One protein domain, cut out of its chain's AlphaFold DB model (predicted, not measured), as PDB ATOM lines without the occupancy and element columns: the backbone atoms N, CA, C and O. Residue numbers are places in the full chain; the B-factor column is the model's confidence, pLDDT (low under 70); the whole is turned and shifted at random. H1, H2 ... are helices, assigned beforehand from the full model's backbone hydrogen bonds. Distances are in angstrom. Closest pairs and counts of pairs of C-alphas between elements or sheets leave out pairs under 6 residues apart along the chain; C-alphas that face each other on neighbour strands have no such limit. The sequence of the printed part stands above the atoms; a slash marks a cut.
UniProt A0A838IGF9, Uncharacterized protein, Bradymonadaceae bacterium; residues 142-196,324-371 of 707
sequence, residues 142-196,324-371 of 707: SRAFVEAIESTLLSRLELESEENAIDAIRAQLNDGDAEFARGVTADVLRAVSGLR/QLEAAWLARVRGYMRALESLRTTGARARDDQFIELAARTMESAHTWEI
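AT A GLANCE: This is residues 142 to 196 and 324 to 371 of the 707 residues of an uncharacterized protein of Bradymonadaceae bacterium (UniProt A0A838IGF9). A long helical hairpin, H5 and H6, lies beside H2 in a layer of three helices, and H1 crosses over one face of that layer. H4 packs on H1 and on the first turns of H6, and the short H3 leads from H2 to H4. The printed part has 103 residues with six named helices, H1 to H6 in chain order, and no named strand, so the class is all helix. It is compact, with a radius of gyration of the C-alphas of 13.0 A and spans of 36 by 31 by 19 A.

IN THESE COORDINATES: H1, residues 142 to 157, begins at C-alpha 142 (-23.071, 54.754, 58.441) and measures 23.0 A. H2 is residues 165 to 175, H3 residues 178 to 181 and H4 residues 184 to 191. H5, residues 324 to 342, measures 26.5 A. H6, residues 351 to 370, measures 28.3 A and ends at C-alpha 370 (-5.548, 50.589, 58.741).

HOW THE PARTS SIT: H6 is the hub, touching four helices. It forms a hairpin with H5, at a shallow tilt of 13 degrees, opposite ways; the closest C-alphas, of Ala 328 and Ala 366, are 4.3 A apart. H2 touches H6 at 37 degrees, only just a steep tilt, with C-alphas 166 and 360 closest at 6.0 A. Residues 351 to 356 of H6 touch H4, with C-alphas 185 and 352 closest at 5.4 A. H3 only just touches H6, with 3 pairs of C-alphas within 8 A, the closest 181 and 352 at 5.5 A. H1 touches H4, with C-alphas 149 and 188 closest at 5.8 A, and H5, with 146 and 333 closest at 6.2 A. H2 and H5 are apart. Each O i to N i+4 pair is within hydrogen-bond range in H1, H2, H4 and H5, and 15 of 16 in H6; H3 is too short for such a pair.

THE WHOLE: C-alphas 324 and 349 are the two farthest apart, 36.9 A. Residues 197 to 323 are cut out, leaving 23.5 A between C-alphas 196 and 324. Of the links that are printed whole, none is long. Mean pLDDT of the printed part is 81.0; residues 160 to 163 and 176 to 179 are under 70.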
ATOM      1  N   SER A 142     -24.298  54.899  59.238       77.94
ATOM      2  CA  SER A 142     -23.071  54.754  58.441       77.94
ATOM      3  C   SER A 142     -22.221  53.548  58.859       77.94
ATOM      4  O   SER A 142     -21.639  52.878  58.010       77.94
ATOM      5  N   ARG A 143     -22.172  53.233  60.161       80.62
ATOM      6  CA  ARG A 143     -21.453  52.057  60.665       80.62
ATOM      7  C   ARG A 143     -22.224  50.771  60.385       80.62
ATOM      8  O   ARG A 143     -21.650  49.854  59.816       80.62
ATOM      9  N   ALA A 144     -23.526  50.757  60.675       85.81
ATOM     10  CA  ALA A 144     -24.392  49.644  60.302       85.81
ATOM     11  C   ALA A 144     -24.408  49.418  58.781       85.81
ATOM     12  O   ALA A 144     -24.540  48.286  58.343       85.81
ATOM     13  N   PHE A 145     -24.259  50.472  57.969       87.81
ATOM     14  CA  PHE A 145     -24.193  50.373  56.508       87.81
ATOM     15  C   PHE A 145     -22.944  49.637  56.038       87.81
ATOM     16  O   PHE A 145     -23.060  48.703  55.252       87.81
ATOM     17  N   VAL A 146     -21.773  50.017  56.554       89.19
ATOM     18  CA  VAL A 146     -20.515  49.308  56.279       89.19
ATOM     19  C   VAL A 146     -20.609  47.860  56.760       89.19
ATOM     20  O   VAL A 146     -20.397  46.945  55.972       89.19
ATOM     21  N   GLU A 147     -21.021  47.652  58.015       89.62
ATOM     22  CA  GLU A 147     -21.136  46.318  58.614       89.62
ATOM     23  C   GLU A 147     -22.131  45.429  57.847       89.62
ATOM     24  O   GLU A 147     -21.868  44.245  57.646       89.62
ATOM     25  N   ALA A 148     -23.252  45.976  57.366       90.31
ATOM     26  CA  ALA A 148     -24.237  45.242  56.572       90.31
ATOM     27  C   ALA A 148     -23.688  44.807  55.206       90.31
ATOM     28  O   ALA A 148     -23.993  43.703  54.753       90.31
ATOM     29  N   ILE A 149     -22.887  45.651  54.551       91.38
ATOM     30  CA  ILE A 149     -22.269  45.319  53.261       91.38
ATOM     31  C   ILE A 149     -21.206  44.244  53.456       91.38
ATOM     32  O   ILE A 149     -21.286  43.190  52.827       91.38
ATOM     33  N   GLU A 150     -20.253  44.485  54.357       90.50
ATOM     34  CA  GLU A 150     -19.141  43.570  54.599       90.50
ATOM     35  C   GLU A 150     -19.640  42.224  55.134       90.50
ATOM     36  O   GLU A 150     -19.240  41.189  54.615       90.50
ATOM     37  N   SER A 151     -20.591  42.193  56.078       89.44
ATOM     38  CA  SER A 151     -21.163  40.918  56.549       89.44
ATOM     39  C   SER A 151     -21.923  40.163  55.458       89.44
ATOM     40  O   SER A 151     -21.852  38.936  55.418       89.44
ATOM     41  N   THR A 152     -22.615  40.862  54.548       89.75
ATOM     42  CA  THR A 152     -23.264  40.212  53.400       89.75
ATOM     43  C   THR A 152     -22.221  39.561  52.493       89.75
ATOM     44  O   THR A 152     -22.387  38.397  52.133       89.75
ATOM     45  N   LEU A 153     -21.132  40.269  52.175       87.31
ATOM     46  CA  LEU A 153     -20.031  39.737  51.366       87.31
ATOM     47  C   LEU A 153     -19.356  38.542  52.054       87.31
ATOM     48  O   LEU A 153     -19.270  37.470  51.466       87.31
ATOM     49  N   LEU A 154     -18.976  38.691  53.326       83.94
ATOM     50  CA  LEU A 154     -18.336  37.643  54.128       83.94
ATOM     51  C   LEU A 154     -19.206  36.388  54.252       83.94
ATOM     52  O   LEU A 154     -18.713  35.276  54.098       83.94
ATOM     53  N   SER A 155     -20.514  36.553  54.476       83.25
ATOM     54  CA  SER A 155     -21.441  35.418  54.585       83.25
ATOM     55  C   SER A 155     -21.567  34.609  53.295       83.25
ATOM     56  O   SER A 155     -21.916  33.436  53.350       83.25
ATOM     57  N   ARG A 156     -21.300  35.234  52.141       80.81
ATOM     58  CA  ARG A 156     -21.318  34.577  50.830       80.81
ATOM     59  C   ARG A 156     -19.999  33.892  50.494       80.81
ATOM     60  O   ARG A 156     -20.015  32.974  49.688       80.81
ATOM     61  N   LEU A 157     -18.898  34.354  51.080       76.88
ATOM     62  CA  LEU A 157     -17.571  33.778  50.879       76.88
ATOM     63  C   LEU A 157     -17.333  32.525  51.736       76.88
ATOM     64  O   LEU A 157     -16.396  31.794  51.458       76.88
ATOM     65  N   GLU A 158     -18.163  32.286  52.762       75.81
ATOM     66  CA  GLU A 158     -18.033  31.151  53.696       75.81
ATOM     67  C   GLU A 158     -16.623  31.006  54.303       75.81
ATOM     68  O   GLU A 158     -16.156  29.898  54.546       75.81
ATOM     69  N   LEU A 159     -15.968  32.141  54.576       71.62
ATOM     70  CA  LEU A 159     -14.570  32.171  55.007       71.62
ATOM     71  C   LEU A 159     -14.330  31.487  56.351       71.62
ATOM     72  O   LEU A 159     -15.097  31.662  57.309       71.62
ATOM     73  N   GLU A 160     -13.202  30.789  56.450       69.94
ATOM     74  CA  GLU A 160     -12.656  30.360  57.732       69.94
ATOM     75  C   GLU A 160     -12.178  31.576  58.545       69.94
ATOM     76  O   GLU A 160     -11.906  32.656  58.022       69.94
ATOM     77  N   SER A 161     -12.067  31.429  59.868       57.72
ATOM     78  CA  SER A 161     -11.757  32.546  60.778       57.72
ATOM     79  C   SER A 161     -10.389  33.211  60.560       57.72
ATOM     80  O   SER A 161     -10.130  34.248  61.172       57.72
ATOM     81  N   GLU A 162      -9.525  32.614  59.740       57.44
ATOM     82  CA  GLU A 162      -8.170  33.086  59.437       57.44
ATOM     83  C   GLU A 162      -8.031  33.641  58.007       57.44
ATOM     84  O   GLU A 162      -6.994  34.215  57.685       57.44
ATOM     85  N   GLU A 163      -9.056  33.523  57.157       64.56
ATOM     86  CA  GLU A 163      -8.976  33.949  55.757       64.56
ATOM     87  C   GLU A 163      -9.215  35.458  55.584       64.56
ATOM     88  O   GLU A 163     -10.109  36.061  56.189       64.56
ATOM     89  N   ASN A 164      -8.418  36.080  54.709       71.75
ATOM     90  CA  ASN A 164      -8.553  37.488  54.361       71.75
ATOM     91  C   ASN A 164      -9.699  37.693  53.361       71.75
ATOM     92  O   ASN A 164      -9.709  37.162  52.251       71.75
ATOM     93  N   ALA A 165     -10.654  38.537  53.745       73.19
ATOM     94  CA  ALA A 165     -11.816  38.868  52.934       73.19
ATOM     95  C   ALA A 165     -11.470  39.519  51.588       73.19
ATOM     96  O   ALA A 165     -12.177  39.295  50.610       73.19
ATOM     97  N   ILE A 166     -10.411  40.332  51.532       76.19
ATOM     98  CA  ILE A 166      -9.984  41.001  50.296       76.19
ATOM     99  C   ILE A 166      -9.447  39.961  49.307       76.19
ATOM    100  O   ILE A 166      -9.882  39.933  48.154       76.19
ATOM    101  N   ASP A 167      -8.580  39.065  49.778       73.69
ATOM    102  CA  ASP A 167      -7.943  38.036  48.950       73.69
ATOM    103  C   ASP A 167      -8.961  37.029  48.432       73.69
ATOM    104  O   ASP A 167      -8.961  36.696  47.246       73.69
ATOM    105  N   ALA A 168      -9.904  36.620  49.281       76.88
ATOM    106  CA  ALA A 168     -10.980  35.738  48.866       76.88
ATOM    107  C   ALA A 168     -11.878  36.373  47.793       76.88
ATOM    108  O   ALA A 168     -12.226  35.714  46.815       76.88
ATOM    109  N   ILE A 169     -12.216  37.664  47.914       77.75
ATOM    110  CA  ILE A 169     -12.988  38.364  46.874       77.75
ATOM    111  C   ILE A 169     -12.190  38.449  45.563       77.75
ATOM    112  O   ILE A 169     -12.763  38.246  44.490       77.75
ATOM    113  N   ARG A 170     -10.880  38.719  45.624       72.62
ATOM    114  CA  ARG A 170     -10.003  38.759  44.438       72.62
ATOM    115  C   ARG A 170      -9.888  37.397  43.758       72.62
ATOM    116  O   ARG A 170     -10.023  37.329  42.539       72.62
ATOM    117  N   ALA A 171      -9.671  36.331  44.525       74.50
ATOM    118  CA  ALA A 171      -9.600  34.967  44.007       74.50
ATOM    119  C   ALA A 171     -10.889  34.610  43.253       74.50
ATOM    120  O   ALA A 171     -10.845  34.207  42.095       74.50
ATOM    121  N   GLN A 172     -12.043  34.913  43.850       74.75
ATOM    122  CA  GLN A 172     -13.361  34.693  43.245       74.75
ATOM    123  C   GLN A 172     -13.575  35.506  41.952       74.75
ATOM    124  O   GLN A 172     -14.127  34.992  40.975       74.75
ATOM    125  N   LEU A 173     -13.104  36.762  41.906       71.00
ATOM    126  CA  LEU A 173     -13.136  37.594  40.694       71.00
ATOM    127  C   LEU A 173     -12.234  37.045  39.576       71.00
ATOM    128  O   LEU A 173     -12.614  37.106  38.405       71.00
ATOM    129  N   ASN A 174     -11.060  36.513  39.924       71.88
ATOM    130  CA  ASN A 174     -10.081  35.987  38.968       71.88
ATOM    131  C   ASN A 174     -10.464  34.601  38.431       71.88
ATOM    132  O   ASN A 174     -10.290  34.338  37.239       71.88
ATOM    133  N   ASP A 175     -11.028  33.744  39.282       72.62
ATOM    134  CA  ASP A 175     -11.450  32.384  38.926       72.62
ATOM    135  C   ASP A 175     -12.772  32.365  38.138       72.62
ATOM    136  O   ASP A 175     -13.128  31.360  37.516       72.62
ATOM    137  N   GLY A 176     -13.487  33.498  38.101       59.94
ATOM    138  CA  GLY A 176     -14.727  33.658  37.344       59.94
ATOM    139  C   GLY A 176     -15.893  32.866  37.934       59.94
ATOM    140  O   GLY A 176     -16.763  32.404  37.187       59.94
ATOM    141  N   ASP A 177     -15.914  32.694  39.258       65.44
ATOM    142  CA  ASP A 177     -16.972  31.964  39.944       65.44
ATOM    143  C   ASP A 177     -18.294  32.753  39.904       65.44
ATOM    144  O   ASP A 177     -18.599  33.643  40.705       65.44
ATOM    145  N   ALA A 178     -19.115  32.404  38.916       61.75
ATOM    146  CA  ALA A 178     -20.425  33.002  38.717       61.75
ATOM    147  C   ALA A 178     -21.421  32.676  39.847       61.75
ATOM    148  O   ALA A 178     -22.493  33.291  39.890       61.75
ATOM    149  N   GLU A 179     -21.133  31.706  40.725       67.88
ATOM    150  CA  GLU A 179     -22.018  31.321  41.828       67.88
ATOM    151  C   GLU A 179     -21.909  32.296  43.003       67.88
ATOM    152  O   GLU A 179     -22.946  32.753  43.500       67.88
ATOM    153  N   PHE A 180     -20.687  32.715  43.359       72.94
ATOM    154  CA  PHE A 180     -20.453  33.754  44.366       72.94
ATOM    155  C   PHE A 180     -21.136  35.070  43.979       72.94
ATOM    156  O   PHE A 180     -21.895  35.634  44.770       72.94
ATOM    157  N   ALA A 181     -20.926  35.532  42.741       71.38
ATOM    158  CA  ALA A 181     -21.403  36.844  42.316       71.38
ATOM    159  C   ALA A 181     -22.935  36.951  42.284       71.38
ATOM    160  O   ALA A 181     -23.524  38.006  42.546       71.38
ATOM    161  N   ARG A 182     -23.626  35.847  41.999       81.25
ATOM    162  CA  ARG A 182     -25.046  35.877  41.655       81.25
ATOM    163  C   ARG A 182     -25.933  36.390  42.794       81.25
ATOM    164  O   ARG A 182     -26.155  35.736  43.818       81.25
ATOM    165  N   GLY A 183     -26.567  37.535  42.540       84.56
ATOM    166  CA  GLY A 183     -27.553  38.147  43.426       84.56
ATOM    167  C   GLY A 183     -26.960  38.910  44.610       84.56
ATOM    168  O   GLY A 183     -27.739  39.410  45.425       84.56
ATOM    169  N   VAL A 184     -25.631  39.051  44.695       87.19
ATOM    170  CA  VAL A 184     -24.949  39.782  45.778       87.19
ATOM    171  C   VAL A 184     -25.448  41.221  45.866       87.19
ATOM    172  O   VAL A 184     -25.799  41.686  46.951       87.19
ATOM    173  N   THR A 185     -25.601  41.909  44.731       88.12
ATOM    174  CA  THR A 185     -26.129  43.284  44.708       88.12
ATOM    175  C   THR A 185     -27.521  43.357  45.326       88.12
ATOM    176  O   THR A 185     -27.844  44.300  46.048       88.12
ATOM    177  N   ALA A 186     -28.383  42.378  45.033       87.56
ATOM    178  CA  ALA A 186     -29.756  42.370  45.525       87.56
ATOM    179  C   ALA A 186     -29.818  42.133  47.038       87.56
ATOM    180  O   ALA A 186     -30.640  42.754  47.718       87.56
ATOM    181  N   ASP A 187     -28.952  41.267  47.562       89.50
ATOM    182  CA  ASP A 187     -28.852  41.009  48.996       89.50
ATOM    183  C   ASP A 187     -28.269  42.207  49.743       89.50
ATOM    184  O   ASP A 187     -28.858  42.637  50.737       89.50
ATOM    185  N   VAL A 188     -27.220  42.832  49.202       90.19
ATOM    186  CA  VAL A 188     -26.657  44.066  49.761       90.19
ATOM    187  C   VAL A 188     -27.695  45.182  49.775       90.19
ATOM    188  O   VAL A 188     -27.947  45.768  50.826       90.19
ATOM    189  N   LEU A 189     -28.369  45.447  48.649       87.75
ATOM    190  CA  LEU A 189     -29.419  46.470  48.584       87.75
ATOM    191  C   LEU A 189     -30.564  46.187  49.562       87.75
ATOM    192  O   LEU A 189     -31.153  47.131  50.087       87.75
ATOM    193  N   ARG A 190     -30.880  44.912  49.829       88.62
ATOM    194  CA  ARG A 190     -31.867  44.522  50.846       88.62
ATOM    195  C   ARG A 190     -31.357  44.840  52.251       88.62
ATOM    196  O   ARG A 190     -32.093  45.474  53.010       88.62
ATOM    197  N   ALA A 191     -30.121  44.458  52.567       87.38
ATOM    198  CA  ALA A 191     -29.491  44.682  53.867       87.38
ATOM    199  C   ALA A 191     -29.379  46.179  54.205       87.38
ATOM    200  O   ALA A 191     -29.655  46.582  55.333       87.38
ATOM    201  N   VAL A 192     -29.082  47.020  53.208       87.88
ATOM    202  CA  VAL A 192     -28.934  48.473  53.400       87.88
ATOM    203  C   VAL A 192     -30.204  49.281  53.124       87.88
ATOM    204  O   VAL A 192     -30.191  50.500  53.262       87.88
ATOM    205  N   SER A 193     -31.321  48.642  52.757       80.19
ATOM    206  CA  SER A 193     -32.550  49.326  52.302       80.19
ATOM    207  C   SER A 193     -33.165  50.308  53.315       80.19
ATOM    208  O   SER A 193     -33.915  51.206  52.921       80.19
ATOM    209  N   GLY A 194     -32.846  50.156  54.603       77.12
ATOM    210  CA  GLY A 194     -33.264  51.054  55.684       77.12
ATOM    211  C   GLY A 194     -32.185  52.020  56.177       77.12
ATOM    212  O   GLY A 194     -32.504  52.901  56.970       77.12
ATOM    213  N   LEU A 195     -30.941  51.871  55.718       83.56
ATOM    214  CA  LEU A 195     -29.783  52.603  56.225       83.56
ATOM    215  C   LEU A 195     -29.514  53.839  55.370       83.56
ATOM    216  O   LEU A 195     -29.573  53.791  54.139       83.56
ATOM    217  N   ARG A 196     -29.220  54.962  56.026       77.81
ATOM    218  CA  ARG A 196     -28.955  56.253  55.379       77.81
ATOM    219  C   ARG A 196     -27.590  56.772  55.826       77.81
ATOM    220  O   ARG A 196     -27.507  57.678  56.662       77.81
ATOM    221  N   GLN A 324      -6.160  58.012  61.354       87.75
ATOM    222  CA  GLN A 324      -5.985  56.911  60.395       87.75
ATOM    223  C   GLN A 324      -7.166  55.930  60.356       87.75
ATOM    224  O   GLN A 324      -7.784  55.743  59.312       87.75
ATOM    225  N   LEU A 325      -7.570  55.386  61.509       86.19
ATOM    226  CA  LEU A 325      -8.692  54.432  61.578       86.19
ATOM    227  C   LEU A 325     -10.034  55.050  61.163       86.19
ATOM    228  O   LEU A 325     -10.891  54.382  60.591       86.19
ATOM    229  N   GLU A 326     -10.218  56.338  61.429       83.56
ATOM    230  CA  GLU A 326     -11.458  57.028  61.066       83.56
ATOM    231  C   GLU A 326     -11.449  57.450  59.586       83.56
ATOM    232  O   GLU A 326     -12.499  57.500  58.946       83.56
ATOM    233  N   ALA A 327     -10.269  57.705  59.010       81.00
ATOM    234  CA  ALA A 327     -10.089  57.898  57.574       81.00
ATOM    235  C   ALA A 327     -10.365  56.599  56.799       81.00
ATOM    236  O   ALA A 327     -11.074  56.649  55.794       81.00
ATOM    237  N   ALA A 328      -9.910  55.444  57.305       83.75
ATOM    238  CA  ALA A 328     -10.261  54.126  56.768       83.75
ATOM    239  C   ALA A 328     -11.781  53.915  56.753       83.75
ATOM    240  O   ALA A 328     -12.373  53.524  55.747       83.75
ATOM    241  N   TRP A 329     -12.438  54.230  57.869       83.56
ATOM    242  CA  TRP A 329     -13.890  54.155  57.975       83.56
ATOM    243  C   TRP A 329     -14.595  55.085  56.976       83.56
ATOM    244  O   TRP A 329     -15.525  54.670  56.280       83.56
ATOM    245  N   LEU A 330     -14.126  56.330  56.847       79.06
ATOM    246  CA  LEU A 330     -14.674  57.290  55.893       79.06
ATOM    247  C   LEU A 330     -14.488  56.817  54.441       79.06
ATOM    248  O   LEU A 330     -15.401  56.997  53.628       79.06
ATOM    249  N   ALA A 331     -13.347  56.191  54.132       81.50
ATOM    250  CA  ALA A 331     -13.074  55.576  52.836       81.50
ATOM    251  C   ALA A 331     -14.088  54.465  52.524       81.50
ATOM    252  O   ALA A 331     -14.666  54.480  51.438       81.50
ATOM    253  N   ARG A 332     -14.401  53.581  53.488       85.56
ATOM    254  CA  ARG A 332     -15.436  52.539  53.323       85.56
ATOM    255  C   ARG A 332     -16.807  53.120  53.030       85.56
ATOM    256  O   ARG A 332     -17.434  52.762  52.037       85.56
ATOM    257  N   VAL A 333     -17.275  54.045  53.871       85.19
ATOM    258  CA  VAL A 333     -18.613  54.638  53.715       85.19
ATOM    259  C   VAL A 333     -18.746  55.293  52.341       85.19
ATOM    260  O   VAL A 333     -19.704  55.023  51.617       85.19
ATOM    261  N   ARG A 334     -17.770  56.120  51.949       81.19
ATOM    262  CA  ARG A 334     -17.792  56.820  50.657       81.19
ATOM    263  C   ARG A 334     -17.640  55.865  49.478       81.19
ATOM    264  O   ARG A 334     -18.375  56.010  48.501       81.19
ATOM    265  N   GLY A 335     -16.718  54.909  49.566       84.00
ATOM    266  CA  GLY A 335     -16.462  53.926  48.518       84.00
ATOM    267  C   GLY A 335     -17.682  53.052  48.255       84.00
ATOM    268  O   GLY A 335     -18.127  52.966  47.114       84.00
ATOM    269  N   TYR A 336     -18.331  52.536  49.301       88.25
ATOM    270  CA  TYR A 336     -19.549  51.738  49.156       88.25
ATOM    271  C   TYR A 336     -20.757  52.545  48.676       88.25
ATOM    272  O   TYR A 336     -21.526  52.055  47.849       88.25
ATOM    273  N   MET A 337     -20.922  53.792  49.133       84.75
ATOM    274  CA  MET A 337     -21.957  54.680  48.587       84.75
ATOM    275  C   MET A 337     -21.762  54.886  47.080       84.75
ATOM    276  O   MET A 337     -22.704  54.693  46.312       84.75
ATOM    277  N   ARG A 338     -20.532  55.197  46.645       81.69
ATOM    278  CA  ARG A 338     -20.185  55.344  45.221       81.69
ATOM    279  C   ARG A 338     -20.358  54.043  44.446       81.69
ATOM    280  O   ARG A 338     -20.880  54.073  43.332       81.69
ATOM    281  N   ALA A 339     -19.964  52.915  45.037       86.12
ATOM    282  CA  ALA A 339     -20.117  51.598  44.440       86.12
ATOM    283  C   ALA A 339     -21.588  51.351  44.100       86.12
ATOM    284  O   ALA A 339     -21.911  51.172  42.927       86.12
ATOM    285  N   LEU A 340     -22.485  51.482  45.083       86.94
ATOM    286  CA  LEU A 340     -23.927  51.286  44.904       86.94
ATOM    287  C   LEU A 340     -24.576  52.325  43.977       86.94
ATOM    288  O   LEU A 340     -25.501  51.995  43.232       86.94
ATOM    289  N   GLU A 341     -24.111  53.575  43.994       81.12
ATOM    290  CA  GLU A 341     -24.595  54.613  43.077       81.12
ATOM    291  C   GLU A 341     -24.237  54.306  41.617       81.12
ATOM    292  O   GLU A 341     -25.082  54.494  40.736       81.12
ATOM    293  N   SER A 342     -23.037  53.780  41.357       82.44
ATOM    294  CA  SER A 342     -22.583  53.453  39.999       82.44
ATOM    295  C   SER A 342     -23.418  52.337  39.351       82.44
ATOM    296  O   SER A 342     -23.749  52.414  38.162       82.44
ATOM    297  N   LEU A 343     -23.906  51.380  40.153       83.44
ATOM    298  CA  LEU A 343     -24.760  50.273  39.692       83.44
ATOM    299  C   LEU A 343     -26.077  50.732  39.061       83.44
ATOM    300  O   LEU A 343     -26.710  49.979  38.314       83.44
ATOM    301  N   ARG A 344     -26.515  51.968  39.340       76.94
ATOM    302  CA  ARG A 344     -27.749  52.535  38.771       76.94
ATOM    303  C   ARG A 344     -27.654  52.695  37.258       76.94
ATOM    304  O   ARG A 344     -28.669  52.575  36.576       76.94
ATOM    305  N   THR A 345     -26.449  52.942  36.749       79.31
ATOM    306  CA  THR A 345     -26.172  53.075  35.313       79.31
ATOM    307  C   THR A 345     -25.763  51.758  34.652       79.31
ATOM    308  O   THR A 345     -25.692  51.681  33.428       79.31
ATOM    309  N   THR A 346     -25.569  50.701  35.440       82.50
ATOM    310  CA  THR A 346     -25.079  49.401  34.974       82.50
ATOM    311  C   THR A 346     -26.215  48.482  34.537       82.50
ATOM    312  O   THR A 346     -27.260  48.365  35.196       82.50
ATOM    313  N   GLY A 347     -26.005  47.787  33.416       80.50
ATOM    314  CA  GLY A 347     -26.920  46.766  32.913       80.50
ATOM    315  C   GLY A 347     -27.061  45.593  33.887       80.50
ATOM    316  O   GLY A 347     -26.086  45.156  34.486       80.50
ATOM    317  N   ALA A 348     -28.271  45.045  34.022       78.00
ATOM    318  CA  ALA A 348     -28.603  44.045  35.047       78.00
ATOM    319  C   ALA A 348     -27.696  42.798  35.069       78.00
ATOM    320  O   ALA A 348     -27.564  42.180  36.115       78.00
ATOM    321  N   ARG A 349     -27.084  42.435  33.934       73.75
ATOM    322  CA  ARG A 349     -26.204  41.263  33.811       73.75
ATOM    323  C   ARG A 349     -24.789  41.464  34.364       73.75
ATOM    324  O   ARG A 349     -24.136  40.464  34.586       73.75
ATOM    325  N   ALA A 350     -24.339  42.705  34.552       83.62
ATOM    326  CA  ALA A 350     -22.975  43.033  34.993       83.62
ATOM    327  C   ALA A 350     -22.941  43.732  36.364       83.62
ATOM    328  O   ALA A 350     -21.899  44.210  36.796       83.62
ATOM    329  N   ARG A 351     -24.099  43.867  37.029       86.56
ATOM    330  CA  ARG A 351     -24.206  44.611  38.295       86.56
ATOM    331  C   ARG A 351     -23.472  43.933  39.437       86.56
ATOM    332  O   ARG A 351     -22.841  44.629  40.214       86.56
ATOM    333  N   ASP A 352     -23.603  42.617  39.533       87.62
ATOM    334  CA  ASP A 352     -23.000  41.846  40.613       87.62
ATOM    335  C   ASP A 352     -21.473  41.882  40.522       87.62
ATOM    336  O   ASP A 352     -20.830  42.338  41.464       87.62
ATOM    337  N   ASP A 353     -20.916  41.544  39.358       84.44
ATOM    338  CA  ASP A 353     -19.470  41.587  39.113       84.44
ATOM    339  C   ASP A 353     -18.899  42.988  39.367       84.44
ATOM    340  O   ASP A 353     -17.927  43.149  40.103       84.44
ATOM    341  N   GLN A 354     -19.554  44.030  38.835       86.50
ATOM    342  CA  GLN A 354     -19.103  45.402  39.052       86.50
ATOM    343  C   GLN A 354     -19.210  45.819  40.522       86.50
ATOM    344  O   GLN A 354     -18.352  46.544  41.018       86.50
ATOM    345  N   PHE A 355     -20.259  45.404  41.238       88.75
ATOM    346  CA  PHE A 355     -20.376  45.723  42.657       88.75
ATOM    347  C   PHE A 355     -19.244  45.090  43.462       88.75
ATOM    348  O   PHE A 355     -18.647  45.773  44.288       88.75
ATOM    349  N   ILE A 356     -18.946  43.816  43.209       87.38
ATOM    350  CA  ILE A 356     -17.903  43.064  43.910       87.38
ATOM    351  C   ILE A 356     -16.533  43.682  43.641       87.38
ATOM    352  O   ILE A 356     -15.797  43.948  44.589       87.38
ATOM    353  N   GLU A 357     -16.233  44.015  42.384       85.62
ATOM    354  CA  GLU A 357     -15.001  44.722  42.021       85.62
ATOM    355  C   GLU A 357     -14.882  46.057  42.774       85.62
ATOM    356  O   GLU A 357     -13.840  46.381  43.351       85.62
ATOM    357  N   LEU A 358     -15.965  46.841  42.811       86.25
ATOM    358  CA  LEU A 358     -15.957  48.136  43.486       86.25
ATOM    359  C   LEU A 358     -15.893  48.010  45.017       86.25
ATOM    360  O   LEU A 358     -15.308  48.863  45.690       86.25
ATOM    361  N   ALA A 359     -16.478  46.955  45.577       87.81
ATOM    362  CA  ALA A 359     -16.409  46.656  46.997       87.81
ATOM    363  C   ALA A 359     -14.989  46.243  47.409       87.81
ATOM    364  O   ALA A 359     -14.479  46.800  48.379       87.81
ATOM    365  N   ALA A 360     -14.331  45.367  46.642       84.38
ATOM    366  CA  ALA A 360     -12.948  44.941  46.876       84.38
ATOM    367  C   ALA A 360     -11.988  46.137  46.890       84.38
ATOM    368  O   ALA A 360     -11.342  46.410  47.899       84.38
ATOM    369  N   ARG A 361     -12.012  46.954  45.832       82.44
ATOM    370  CA  ARG A 361     -11.220  48.193  45.734       82.44
ATOM    371  C   ARG A 361     -11.505  49.180  46.878       82.44
ATOM    372  O   ARG A 361     -10.617  49.901  47.328       82.44
ATOM    373  N   THR A 362     -12.752  49.242  47.361       85.81
ATOM    374  CA  THR A 362     -13.112  50.067  48.530       85.81
ATOM    375  C   THR A 362     -12.469  49.529  49.809       85.81
ATOM    376  O   THR A 362     -11.934  50.315  50.593       85.81
ATOM    377  N   MET A 363     -12.508  48.209  50.013       85.44
ATOM    378  CA  MET A 363     -11.879  47.544  51.157       85.44
ATOM    379  C   MET A 363     -10.364  47.729  51.133       85.44
ATOM    380  O   MET A 363      -9.812  48.146  52.144       85.44
ATOM    381  N   GLU A 364      -9.713  47.544  49.983       79.62
ATOM    382  CA  GLU A 364      -8.276  47.794  49.792       79.62
ATOM    383  C   GLU A 364      -7.909  49.246  50.114       79.62
ATOM    384  O   GLU A 364      -7.012  49.520  50.915       79.62
ATOM    385  N   SER A 365      -8.657  50.205  49.552       78.81
ATOM    386  CA  SER A 365      -8.407  51.617  49.824       78.81
ATOM    387  C   SER A 365      -8.565  51.936  51.307       78.81
ATOM    388  O   SER A 365      -7.809  52.761  51.804       78.81
ATOM    389  N   ALA A 366      -9.520  51.335  52.018       84.44
ATOM    390  CA  ALA A 366      -9.662  51.527  53.457       84.44
ATOM    391  C   ALA A 366      -8.540  50.840  54.244       84.44
ATOM    392  O   ALA A 366      -7.980  51.439  55.161       84.44
ATOM    393  N   HIS A 367      -8.167  49.628  53.843       82.38
ATOM    394  CA  HIS A 367      -7.111  48.834  54.455       82.38
ATOM    395  C   HIS A 367      -5.757  49.563  54.434       82.38
ATOM    396  O   HIS A 367      -5.050  49.574  55.442       82.38
ATOM    397  N   THR A 368      -5.460  50.330  53.372       79.19
ATOM    398  CA  THR A 368      -4.249  51.181  53.308       79.19
ATOM    399  C   THR A 368      -4.131  52.202  54.436       79.19
ATOM    400  O   THR A 368      -3.023  52.632  54.749       79.19
ATOM    401  N   TRP A 369      -5.246  52.608  55.051       81.94
ATOM    402  CA  TRP A 369      -5.279  53.505  56.211       81.94
ATOM    403  C   TRP A 369      -5.221  52.736  57.539       81.94
ATOM    404  O   TRP A 369      -4.894  53.312  58.573       81.94
ATOM    405  N   GLU A 370      -5.507  51.434  57.541       83.94
ATOM    406  CA  GLU A 370      -5.548  50.589  58.741       83.94
ATOM    407  C   GLU A 370      -4.203  49.957  59.065       83.94
ATOM    408  O   GLU A 370      -3.823  49.902  60.242       83.94
ATOM    409  N   ILE A 371      -3.465  49.520  58.041       80.69
ATOM    410  CA  ILE A 371      -2.164  48.866  58.216       80.69
ATOM    411  C   ILE A 371      -1.259  49.792  59.027       80.69
ATOM    412  O   ILE A 371      -1.049  50.934  58.645       80.69
TER     413      ILE A 371